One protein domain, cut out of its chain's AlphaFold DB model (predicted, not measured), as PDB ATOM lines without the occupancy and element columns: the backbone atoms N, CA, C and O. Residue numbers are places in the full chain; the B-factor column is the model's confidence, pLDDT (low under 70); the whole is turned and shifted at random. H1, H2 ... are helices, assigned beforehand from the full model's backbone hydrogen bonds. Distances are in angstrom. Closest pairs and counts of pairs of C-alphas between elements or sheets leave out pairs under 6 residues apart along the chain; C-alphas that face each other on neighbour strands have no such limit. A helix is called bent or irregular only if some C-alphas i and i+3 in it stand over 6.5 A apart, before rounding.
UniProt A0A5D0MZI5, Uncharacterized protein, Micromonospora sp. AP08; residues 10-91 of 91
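Overview. This is residues 10 to 91 of the 91 residues of an uncharacterized protein of Micromonospora sp. AP08 (UniProt A0A5D0MZI5). One long helix, H2, has the shorter H3 folded back along part of it as a helical hairpin, and H4 packs crosswise on H3, so that the centres of the three make a triangle. On the side of H2 and H3 away from H4 lies a long irregular stretch, residues 10 to 25, followed by the very short H1. The printed part has 82 residues with four named helices, in the order H1, H2, H3, H4, and no named strand; the class is all helix, and the helices hold 41 of the residues. The whole is compact, with a radius of gyration of the C-alphas of 12.4 A, and its C-alphas span 36 by 29 by 18 A.

Arrangement. H2, residues 38 to 56, touches H3, residues 65 to 72, with its residues 45 to 53 alone. The closest C-alphas of this hairpin are those of Leu 49 and Phe 72, 6.1 A apart. The two run opposite ways at a steep tilt of 41 degrees. H3 also touches H4, residues 80 to 89, with the C-alphas of Pro 66 and Arg 84 closest at 4.8 A. Their lines are about perpendicular, at 79 degrees. H2 and H4 are close but not clearly touching, with the closest C-alphas, those of Ile 53 and Ala 87, 7.9 A apart. H1, residues 26 to 29, is apart from H2, H3 and H4. In H3 and H4 every O i to N i+4 pair is within hydrogen-bond range; in H2 12 of 15 are, and H1 is too short for such a pair.

Along the chain. H2 is the longest helix, 24.4 A from C-alpha 38 at (14.913, 25.956, 67.047) to C-alpha 56 at (8.371, 20.603, 89.917). It has a kink of 32 degrees near residue 47. It is neither bent nor irregular, but only just: C-alphas 40 and 43 are 6.5 A apart. H3 measures 10.9 A from Pro 65 to Phe 72. H4 measures 14.5 A from Asp 80 to Arg 89, where C-alpha 89 is at (21.072, 29.551, 86.016). H1 measures 4.9 A from Pro 26 to Arg 29, and C-alpha 26 is at (5.778, 11.926, 73.374).

Size, cuts and confidence. The two C-alphas farthest apart, those of Gln 34 and Pro 60, are 37.1 A from each other. The C-alphas of residues 10 to 25 lie 6 to 17 A from the mean of all C-alphas. The links H1 to H2, H2 to H3 and H3 to H4 are short, and the printed part has no cut. The mean pLDDT of the printed part is 93.0, and Arg 91, the chain's last residue, is the one printed residue under 70.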
ATOM      1  N   TYR A  10      -0.177  21.668  81.371       95.00
ATOM      2  CA  TYR A  10      -0.911  22.409  82.394       95.00
ATOM      3  C   TYR A  10      -0.146  22.467  83.707       95.00
ATOM      4  O   TYR A  10       0.287  21.458  84.260       95.00
ATOM      5  N   ARG A  11       0.006  23.682  84.227       95.12
ATOM      6  CA  ARG A  11       0.581  23.915  85.551       95.12
ATOM      7  C   ARG A  11      -0.381  23.418  86.643       95.12
ATOM      8  O   ARG A  11      -1.589  23.480  86.438       95.12
ATOM      9  N   PRO A  12       0.126  22.994  87.813       95.50
ATOM     10  CA  PRO A  12       1.538  22.933  88.181       95.50
ATOM     11  C   PRO A  12       2.165  21.553  87.921       95.50
ATOM     12  O   PRO A  12       3.363  21.395  88.125       95.50
ATOM     13  N   ALA A  13       1.391  20.539  87.524       94.75
ATOM     14  CA  ALA A  13       1.908  19.191  87.261       94.75
ATOM     15  C   ALA A  13       2.740  19.111  85.972       94.75
ATOM     16  O   ALA A  13       3.609  18.255  85.837       94.75
ATOM     17  N   TRP A  14       2.518  20.054  85.053       96.94
ATOM     18  CA  TRP A  14       3.080  20.043  83.705       96.94
ATOM     19  C   TRP A  14       2.749  18.749  82.971       96.94
ATOM     20  O   TRP A  14       3.577  18.211  82.244       96.94
ATOM     21  N   GLU A  15       1.521  18.279  83.151       96.06
ATOM     22  CA  GLU A  15       0.937  17.172  82.410       96.06
ATOM     23  C   GLU A  15       0.263  17.700  81.150       96.06
ATOM     24  O   GLU A  15      -0.259  18.819  81.101       96.06
ATOM     25  N   CYS A  16       0.297  16.899  80.098       96.12
ATOM     26  CA  CYS A  16      -0.350  17.224  78.851       96.12
ATOM     27  C   CYS A  16      -1.864  17.072  78.995       96.12
ATOM     28  O   CYS A  16      -2.356  15.962  79.171       96.12
ATOM     29  N   GLY A  17      -2.630  18.145  78.805       92.44
ATOM     30  CA  GLY A  17      -4.087  18.081  78.980       92.44
ATOM     31  C   GLY A  17      -4.832  17.253  77.931       92.44
ATOM     32  O   GLY A  17      -6.043  17.108  78.032       92.44
ATOM     33  N   ARG A  18      -4.136  16.713  76.921       93.50
ATOM     34  CA  ARG A  18      -4.726  15.807  75.928       93.50
ATOM     35  C   ARG A  18      -4.453  14.331  76.204       93.50
ATOM     36  O   ARG A  18      -5.270  13.501  75.831       93.50
ATOM     37  N   CYS A  19      -3.310  13.994  76.798       94.88
ATOM     38  CA  CYS A  19      -2.904  12.596  76.987       94.88
ATOM     39  C   CYS A  19      -2.489  12.240  78.418       94.88
ATOM     40  O   CYS A  19      -2.098  11.106  78.640       94.88
ATOM     41  N   GLY A  20      -2.510  13.174  79.371       95.00
ATOM     42  CA  GLY A  20      -2.094  12.952  80.764       95.00
ATOM     43  C   GLY A  20      -0.580  12.826  80.976       95.00
ATOM     44  O   GLY A  20      -0.090  13.081  82.064       95.00
ATOM     45  N   GLU A  21       0.184  12.505  79.931       96.06
ATOM     46  CA  GLU A  21       1.640  12.324  80.015       96.06
ATOM     47  C   GLU A  21       2.419  13.596  80.401       96.06
ATOM     48  O   GLU A  21       2.014  14.702  80.013       96.06
ATOM     49  N   PRO A  22       3.607  13.470  81.031       96.38
ATOM     50  CA  PRO A  22       4.483  14.601  81.315       96.38
ATOM     51  C   PRO A  22       4.792  15.424  80.062       96.38
ATOM     52  O   PRO A  22       5.305  14.920  79.059       96.38
ATOM     53  N   TRP A  23       4.499  16.720  80.119       96.31
ATOM     54  CA  TRP A  23       4.714  17.649  79.023       96.31
ATOM     55  C   TRP A  23       6.160  18.195  79.019       96.31
ATOM     56  O   TRP A  23       6.687  18.534  80.089       96.31
ATOM     57  N   PRO A  24       6.822  18.329  77.849       95.56
ATOM     58  CA  PRO A  24       6.365  17.963  76.500       95.56
ATOM     59  C   PRO A  24       6.163  16.455  76.305       95.56
ATOM     60  O   PRO A  24       7.092  15.659  76.449       95.56
ATOM     61  N   CYS A  25       4.942  16.053  75.947       96.00
ATOM     62  CA  CYS A  25       4.575  14.639  75.866       96.00
ATOM     63  C   CYS A  25       5.175  13.976  74.615       96.00
ATOM     64  O   CYS A  25       5.557  14.687  73.679       96.00
ATOM     65  N   PRO A  26       5.240  12.632  74.542       94.12
ATOM     66  CA  PRO A  26       5.778  11.926  73.374       94.12
ATOM     67  C   PRO A  26       5.176  12.391  72.038       94.12
ATOM     68  O   PRO A  26       5.911  12.619  71.084       94.12
ATOM     69  N   THR A  27       3.864  12.650  71.988       92.94
ATOM     70  CA  THR A  27       3.181  13.176  70.790       92.94
ATOM     71  C   THR A  27       3.617  14.589  70.397       92.94
ATOM     72  O   THR A  27       3.644  14.921  69.219       92.94
ATOM     73  N   PHE A  28       3.956  15.451  71.357       91.75
ATOM     74  CA  PHE A  28       4.512  16.768  71.039       91.75
ATOM     75  C   PHE A  28       5.967  16.642  70.570       91.75
ATOM     76  O   PHE A  28       6.396  17.336  69.652       91.75
ATOM     77  N   ARG A  29       6.724  15.719  71.174       91.81
ATOM     78  CA  ARG A  29       8.122  15.439  70.821       91.81
ATOM     79  C   ARG A  29       8.284  14.696  69.491       91.81
ATOM     80  O   ARG A  29       9.376  14.688  68.938       91.81
ATOM     81  N   SER A  30       7.219  14.108  68.947       90.62
ATOM     82  CA  SER A  30       7.250  13.446  67.637       90.62
ATOM     83  C   SER A  30       7.120  14.411  66.454       90.62
ATOM     84  O   SER A  30       7.190  13.967  65.307       90.62
ATOM     85  N   ILE A  31       6.953  15.719  66.696       85.38
ATOM     86  CA  ILE A  31       6.971  16.722  65.625       85.38
ATOM     87  C   ILE A  31       8.330  16.633  64.906       85.38
ATOM     88  O   ILE A  31       9.367  16.801  65.555       85.38
ATOM     89  N   PRO A  32       8.354  16.386  63.579       83.50
ATOM     90  CA  PRO A  32       9.599  16.227  62.835       83.50
ATOM     91  C   PRO A  32      10.512  17.438  62.997       83.50
ATOM     92  O   PRO A  32      10.056  18.576  62.885       83.50
ATOM     93  N   ARG A  33      11.812  17.205  63.197       78.75
ATOM     94  CA  ARG A  33      12.791  18.275  63.444       78.75
ATOM     95  C   ARG A  33      12.857  19.295  62.305       78.75
ATOM     96  O   ARG A  33      13.075  20.465  62.569       78.75
ATOM     97  N   GLN A  34      12.587  18.878  61.068       81.94
ATOM     98  CA  GLN A  34      12.492  19.753  59.893       81.94
ATOM     99  C   GLN A  34      11.323  20.750  59.974       81.94
ATOM    100  O   GLN A  34      11.325  21.756  59.275       81.94
ATOM    101  N   ARG A  35      10.309  20.462  60.799       83.62
ATOM    102  CA  ARG A  35       9.169  21.349  61.075       83.62
ATOM    103  C   ARG A  35       9.366  22.183  62.340       83.62
ATOM    104  O   ARG A  35       8.501  22.991  62.668       83.62
ATOM    105  N   LEU A  36      10.460  21.967  63.065       83.56
ATOM    106  CA  LEU A  36      10.832  22.780  64.211       83.56
ATOM    107  C   LEU A  36      11.823  23.833  63.740       83.56
ATOM    108  O   LEU A  36      12.850  23.499  63.160       83.56
ATOM    109  N   ASP A  37      11.534  25.090  64.043       87.25
ATOM    110  CA  ASP A  37      12.532  26.151  64.010       87.25
ATOM    111  C   ASP A  37      13.094  26.305  65.434       87.25
ATOM    112  O   ASP A  37      12.395  26.834  66.308       87.25
ATOM    113  N   PRO A  38      14.325  25.829  65.720       84.62
ATOM    114  CA  PRO A  38      14.913  25.956  67.047       84.62
ATOM    115  C   PRO A  38      15.029  27.415  67.494       84.62
ATOM    116  O   PRO A  38      14.850  27.685  68.679       84.62
ATOM    117  N   ALA A  39      15.270  28.360  66.578       88.12
ATOM    118  CA  ALA A  39      15.393  29.774  66.925       88.12
ATOM    119  C   ALA A  39      14.065  30.339  67.453       88.12
ATOM    120  O   ALA A  39      14.059  31.095  68.425       88.12
ATOM    121  N   ALA A  40      12.937  29.905  66.885       88.31
ATOM    122  CA  ALA A  40      11.605  30.243  67.385       88.31
ATOM    123  C   ALA A  40      11.206  29.440  68.639       88.31
ATOM    124  O   ALA A  40      10.485  29.945  69.504       88.31
ATOM    125  N   LEU A  41      11.660  28.188  68.763       90.25
ATOM    126  CA  LEU A  41      11.240  27.284  69.836       90.25
ATOM    127  C   LEU A  41      11.987  27.525  71.155       90.25
ATOM    128  O   LEU A  41      11.371  27.489  72.221       90.25
ATOM    129  N   ILE A  42      13.292  27.810  71.103       91.75
ATOM    130  CA  ILE A  42      14.133  28.081  72.281       91.75
ATOM    131  C   ILE A  42      13.534  29.146  73.211       91.75
ATOM    132  O   ILE A  42      13.420  28.847  74.404       91.75
ATOM    133  N   PRO A  43      13.131  30.353  72.757       92.62
ATOM    134  CA  PRO A  43      12.610  31.375  73.665       92.62
ATOM    135  C   PRO A  43      11.310  30.933  74.346       92.62
ATOM    136  O   PRO A  43      11.161  31.124  75.555       92.62
ATOM    137  N   VAL A  44      10.406  30.274  73.612       92.19
ATOM    138  CA  VAL A  44       9.140  29.771  74.168       92.19
ATOM    139  C   VAL A  44       9.399  28.676  75.201       92.19
ATOM    140  O   VAL A  44       8.910  28.753  76.328       92.19
ATOM    141  N   MET A  45      10.212  27.680  74.856       94.88
ATOM    142  CA  MET A  45      10.501  26.561  75.754       94.88
ATOM    143  C   MET A  45      11.314  27.003  76.971       94.88
ATOM    144  O   MET A  45      11.052  26.527  78.070       94.88
ATOM    145  N   SER A  46      12.224  27.970  76.821       93.94
ATOM    146  CA  SER A  46      12.975  28.555  77.942       93.94
ATOM    147  C   SER A  46      12.079  29.344  78.899       93.94
ATOM    148  O   SER A  46      12.292  29.323  80.112       93.94
ATOM    149  N   PHE A  47      11.064  30.044  78.380       94.25
ATOM    150  CA  PHE A  47      10.056  30.702  79.212       94.25
ATOM    151  C   PHE A  47       9.252  29.681  80.031       94.25
ATOM    152  O   PHE A  47       9.138  29.828  81.248       94.25
ATOM    153  N   LEU A  48       8.764  28.612  79.393       96.12
ATOM    154  CA  LEU A  48       7.997  27.560  80.068       96.12
ATOM    155  C   LEU A  48       8.848  26.764  81.069       96.12
ATOM    156  O   LEU A  48       8.390  26.490  82.177       96.12
ATOM    157  N   LEU A  49      10.105  26.470  80.722       97.00
ATOM    158  CA  LEU A  49      11.065  25.769  81.576       97.00
ATOM    159  C   LEU A  49      11.254  26.471  82.928       97.00
ATOM    160  O   LEU A  49      11.316  25.799  83.953       97.00
ATOM    161  N   ARG A  50      11.285  27.810  82.969       95.81
ATOM    162  CA  ARG A  50      11.343  28.557  84.242       95.81
ATOM    163  C   ARG A  50      10.150  28.253  85.146       95.81
ATOM    164  O   ARG A  50      10.326  28.011  86.338       95.81
ATOM    165  N   GLY A  51       8.943  28.234  84.581       96.25
ATOM    166  CA  GLY A  51       7.735  27.853  85.311       96.25
ATOM    167  C   GLY A  51       7.781  26.400  85.784       96.25
ATOM    168  O   GLY A  51       7.444  26.121  86.931       96.25
ATOM    169  N   ALA A  52       8.258  25.493  84.932       97.31
ATOM    170  CA  ALA A  52       8.373  24.073  85.243       97.31
ATOM    171  C   ALA A  52       9.368  23.781  86.362       97.31
ATOM    172  O   ALA A  52       9.054  23.025  87.275       97.31
ATOM    173  N   ILE A  53      10.530  24.432  86.339       96.50
ATOM    174  CA  ILE A  53      11.519  24.334  87.410       96.50
ATOM    175  C   ILE A  53      10.918  24.784  88.742       96.50
ATOM    176  O   ILE A  53      11.070  24.074  89.731       96.50
ATOM    177  N   ARG A  54      10.206  25.919  88.771       95.00
ATOM    178  CA  ARG A  54       9.548  26.403  89.994       95.00
ATOM    179  C   ARG A  54       8.500  25.421  90.512       95.00
ATOM    180  O   ARG A  54       8.398  25.229  91.714       95.00
ATOM    181  N   ASP A  55       7.706  24.845  89.617       96.44
ATOM    182  CA  ASP A  55       6.571  24.028  90.028       96.44
ATOM    183  C   ASP A  55       6.982  22.601  90.423       96.44
ATOM    184  O   ASP A  55       6.324  22.017  91.281       96.44
ATOM    185  N   LEU A  56       8.018  22.028  89.799       96.06
ATOM    186  CA  LEU A  56       8.371  20.603  89.917       96.06
ATOM    187  C   LEU A  56       9.574  20.321  90.822       96.06
ATOM    188  O   LEU A  56       9.651  19.231  91.383       96.06
ATOM    189  N   ARG A  57      10.515  21.266  90.962       93.69
ATOM    190  CA  ARG A  57      11.723  21.075  91.780       93.69
ATOM    191  C   ARG A  57      11.336  20.742  93.225       93.69
ATOM    192  O   ARG A  57      10.556  21.466  93.835       93.69
ATOM    193  N   GLY A  58      11.948  19.695  93.780       92.06
ATOM    194  CA  GLY A  58      11.784  19.314  95.187       92.06
ATOM    195  C   GLY A  58      10.481  18.579  95.506       92.06
ATOM    196  O   GLY A  58      10.189  18.364  96.681       92.06
ATOM    197  N   ARG A  59       9.693  18.186  94.495       92.31
ATOM    198  CA  ARG A  59       8.561  17.281  94.716       92.31
ATOM    199  C   ARG A  59       9.066  15.877  95.061       92.31
ATOM    200  O   ARG A  59       9.956  15.394  94.363       92.31
ATOM    201  N   PRO A  60       8.477  15.202  96.065       91.56
ATOM    202  CA  PRO A  60       8.725  13.782  96.291       91.56
ATOM    203  C   PRO A  60       8.443  12.988  95.011       91.56
ATOM    204  O   PRO A  60       7.406  13.205  94.384       91.56
ATOM    205  N   GLU A  61       9.386  12.135  94.606       88.31
ATOM    206  CA  GLU A  61       9.325  11.328  93.371       88.31
ATOM    207  C   GLU A  61       9.186  12.135  92.061       88.31
ATOM    208  O   GLU A  61       8.887  11.591  90.999       88.31
ATOM    209  N   GLY A  62       9.412  13.451  92.116       89.25
ATOM    210  CA  GLY A  62       9.417  14.324  90.949       89.25
ATOM    211  C   GLY A  62      10.757  14.317  90.207       89.25
ATOM    212  O   GLY A  62      11.767  13.875  90.749       89.25
ATOM    213  N   PRO A  63      10.792  14.849  88.972       95.25
ATOM    214  CA  PRO A  63      12.034  14.962  88.221       95.25
ATOM    215  C   PRO A  63      12.991  15.966  88.874       95.25
ATOM    216  O   PRO A  63      12.596  17.063  89.287       95.25
ATOM    217  N   GLU A  64      14.273  15.634  88.866       95.31
ATOM    218  CA  GLU A  64      15.340  16.526  89.284       95.31
ATOM    219  C   GLU A  64      15.516  17.687  88.285       95.31
ATOM    220  O   GLU A  64      15.218  17.563  87.091       95.31
ATOM    221  N   PRO A  65      16.046  18.852  88.712       95.75
ATOM    222  CA  PRO A  65      16.192  20.019  87.841       95.75
ATOM    223  C   PRO A  65      16.862  19.763  86.476       95.75
ATOM    224  O   PRO A  65      16.383  20.325  85.489       95.75
ATOM    225  N   PRO A  66      17.928  18.947  86.353       97.00
ATOM    226  CA  PRO A  66      18.525  18.634  85.052       97.00
ATOM    227  C   PRO A  66      17.594  17.818  84.147       97.00
ATOM    228  O   PRO A  66      17.563  18.057  82.942       97.00
ATOM    229  N   GLU A  67      16.794  16.918  84.716       97.06
ATOM    230  CA  GLU A  67      15.820  16.105  83.980       97.06
ATOM    231  C   GLU A  67      14.684  16.980  83.443       97.06
ATOM    232  O   GLU A  67      14.263  16.829  82.296       97.06
ATOM    233  N   ILE A  68      14.247  17.979  84.221       97.38
ATOM    234  CA  ILE A  68      13.284  18.991  83.761       97.38
ATOM    235  C   ILE A  68      13.862  19.775  82.571       97.38
ATOM    236  O   ILE A  68      13.167  19.982  81.573       97.38
ATOM    237  N   VAL A  69      15.136  20.187  82.632       97.69
ATOM    238  CA  VAL A  69      15.801  20.887  81.517       97.69
ATOM    239  C   VAL A  69      15.833  20.019  80.261       97.69
ATOM    240  O   VAL A  69      15.401  20.479  79.203       97.69
ATOM    241  N   GLN A  70      16.299  18.772  80.368       97.12
ATOM    242  CA  GLN A  70      16.360  17.844  79.233       97.12
ATOM    243  C   GLN A  70      14.968  17.577  78.648       97.12
ATOM    244  O   GLN A  70      14.799  17.542  77.431       97.12
ATOM    245  N   ARG A  71      13.943  17.471  79.502       96.50
ATOM    246  CA  ARG A  71      12.555  17.264  79.078       96.50
ATOM    247  C   ARG A  71      12.016  18.430  78.247       96.50
ATOM    248  O   ARG A  71      11.398  18.207  77.207       96.50
ATOM    249  N   PHE A  72      12.237  19.673  78.677       96.69
ATOM    250  CA  PHE A  72      11.724  20.857  77.973       96.69
ATOM    251  C   PHE A  72      12.563  21.237  76.747       96.69
ATOM    252  O   PHE A  72      12.016  21.744  75.771       96.69
ATOM    253  N   LEU A  73      13.869  20.971  76.764       94.81
ATOM    254  CA  LEU A  73      14.784  21.259  75.655       94.81
ATOM    255  C   LEU A  73      15.133  20.004  74.842       94.81
ATOM    256  O   LEU A  73      16.215  19.916  74.280       94.81
ATOM    257  N   TRP A  74      14.203  19.050  74.741       93.12
ATOM    258  CA  TRP A  74      14.377  17.741  74.087       93.12
ATOM    259  C   TRP A  74      14.915  17.784  72.643       93.12
ATOM    260  O   TRP A  74      15.468  16.807  72.151       93.12
ATOM    261  N   PHE A  75      14.724  18.903  71.942       91.31
ATOM    262  CA  PHE A  75      15.174  19.122  70.563       91.31
ATOM    263  C   PHE A  75      16.637  19.601  70.473       91.31
ATOM    264  O   PHE A  75      17.165  19.791  69.370       91.31
ATOM    265  N   MET A  76      17.284  19.804  71.626       91.19
ATOM    266  CA  MET A  76      18.686  20.177  71.780       91.19
ATOM    267  C   MET A  76      19.498  18.964  72.257       91.19
ATOM    268  O   MET A  76      19.054  18.258  73.163       91.19
ATOM    269  N   PRO A  77      20.707  18.733  71.718       90.56
ATOM    270  CA  PRO A  77      21.577  17.645  72.154       90.56
ATOM    271  C   PRO A  77      22.329  18.028  73.440       90.56
ATOM    272  O   PRO A  77      23.549  18.146  73.433       90.56
ATOM    273  N   LEU A  78      21.604  18.290  74.531       93.44
ATOM    274  CA  LEU A  78      22.215  18.657  75.808       93.44
ATOM    275  C   LEU A  78      22.769  17.422  76.508       93.44
ATOM    276  O   LEU A  78      22.045  16.464  76.779       93.44
ATOM    277  N   THR A  79      24.037  17.490  76.881       97.00
ATOM    278  CA  THR A  79      24.610  16.578  77.861       97.00
ATOM    279  C   THR A  79      24.034  16.854  79.250       97.00
ATOM    280  O   THR A  79      23.512  17.929  79.563       97.00
ATOM    281  N   ASP A  80      24.181  15.882  80.137       96.19
ATOM    282  CA  ASP A  80      23.733  15.985  81.522       96.19
ATOM    283  C   ASP A  80      24.464  17.106  82.305       96.19
ATOM    284  O   ASP A  80      23.877  17.809  83.136       96.19
ATOM    285  N   SER A  81      25.737  17.366  81.980       97.31
ATOM    286  CA  SER A  81      26.505  18.476  82.561       97.31
ATOM    287  C   SER A  81      25.985  19.847  82.105       97.31
ATOM    288  O   SER A  81      25.860  20.759  82.930       97.31
ATOM    289  N   GLU A  82      25.619  19.986  80.828       97.75
ATOM    290  CA  GLU A  82      25.013  21.197  80.269       97.75
ATOM    291  C   GLU A  82      23.614  21.432  80.838       97.75
ATOM    292  O   GLU A  82      23.309  22.544  81.277       97.75
ATOM    293  N   ALA A  83      22.790  20.384  80.930       97.12
ATOM    294  CA  ALA A  83      21.467  20.455  81.543       97.12
ATOM    295  C   ALA A  83      21.549  20.931  83.002       97.12
ATOM    296  O   ALA A  83      20.831  21.851  83.405       97.12
ATOM    297  N   ARG A  84      22.499  20.397  83.781       96.81
ATOM    298  CA  ARG A  84      22.813  20.897  85.129       96.81
ATOM    299  C   ARG A  84      23.231  22.365  85.125       96.81
ATOM    300  O   ARG A  84      22.797  23.126  85.991       96.81
ATOM    301  N   ALA A  85      24.081  22.780  84.188       96.88
ATOM    302  CA  ALA A  85      24.543  24.163  84.099       96.88
ATOM    303  C   ALA A  85      23.406  25.141  83.766       96.88
ATOM    304  O   ALA A  85      23.378  26.249  84.302       96.88
ATOM    305  N   VAL A  86      22.454  24.743  82.923       95.56
ATOM    306  CA  VAL A  86      21.233  25.516  82.650       95.56
ATOM    307  C   VAL A  86      20.341  25.550  83.888       95.56
ATOM    308  O   VAL A  86      19.975  26.635  84.336       95.56
ATOM    309  N   ALA A  87      20.066  24.400  84.511       94.31
ATOM    310  CA  ALA A  87      19.253  24.318  85.726       94.31
ATOM    311  C   ALA A  87      19.799  25.205  86.857       94.31
ATOM    312  O   ALA A  87      19.023  25.784  87.615       94.31
ATOM    313  N   ARG A  88      21.131  25.352  86.955       94.19
ATOM    314  CA  ARG A  88      21.794  26.265  87.899       94.19
ATOM    315  C   ARG A  88      21.511  27.744  87.650       94.19
ATOM    316  O   ARG A  88      21.418  28.491  88.614       94.19
ATOM    317  N   ARG A  89      21.374  28.159  86.392       92.75
ATOM    318  CA  ARG A  89      21.072  29.551  86.016       92.75
ATOM    319  C   ARG A  89      19.602  29.913  86.212       92.75
ATOM    320  O   ARG A  89      19.274  31.085  86.308       92.75
ATOM    321  N   LEU A  90      18.732  28.907  86.255       85.38
ATOM    322  CA  LEU A  90      17.291  29.043  86.481       85.38
ATOM    323  C   LEU A  90      16.919  28.786  87.951       85.38
ATOM    324  O   LEU A  90      15.824  28.299  88.234       85.38
ATOM    325  N   ARG A  91      17.871  28.982  88.870       68.00
ATOM    326  CA  ARG A  91      17.667  28.760  90.301       68.00
ATOM    327  C   ARG A  91      16.774  29.808  90.915       68.00
ATOM    328  O   ARG A  91      16.976  30.998  90.606       68.00
TER     329      ARG A  91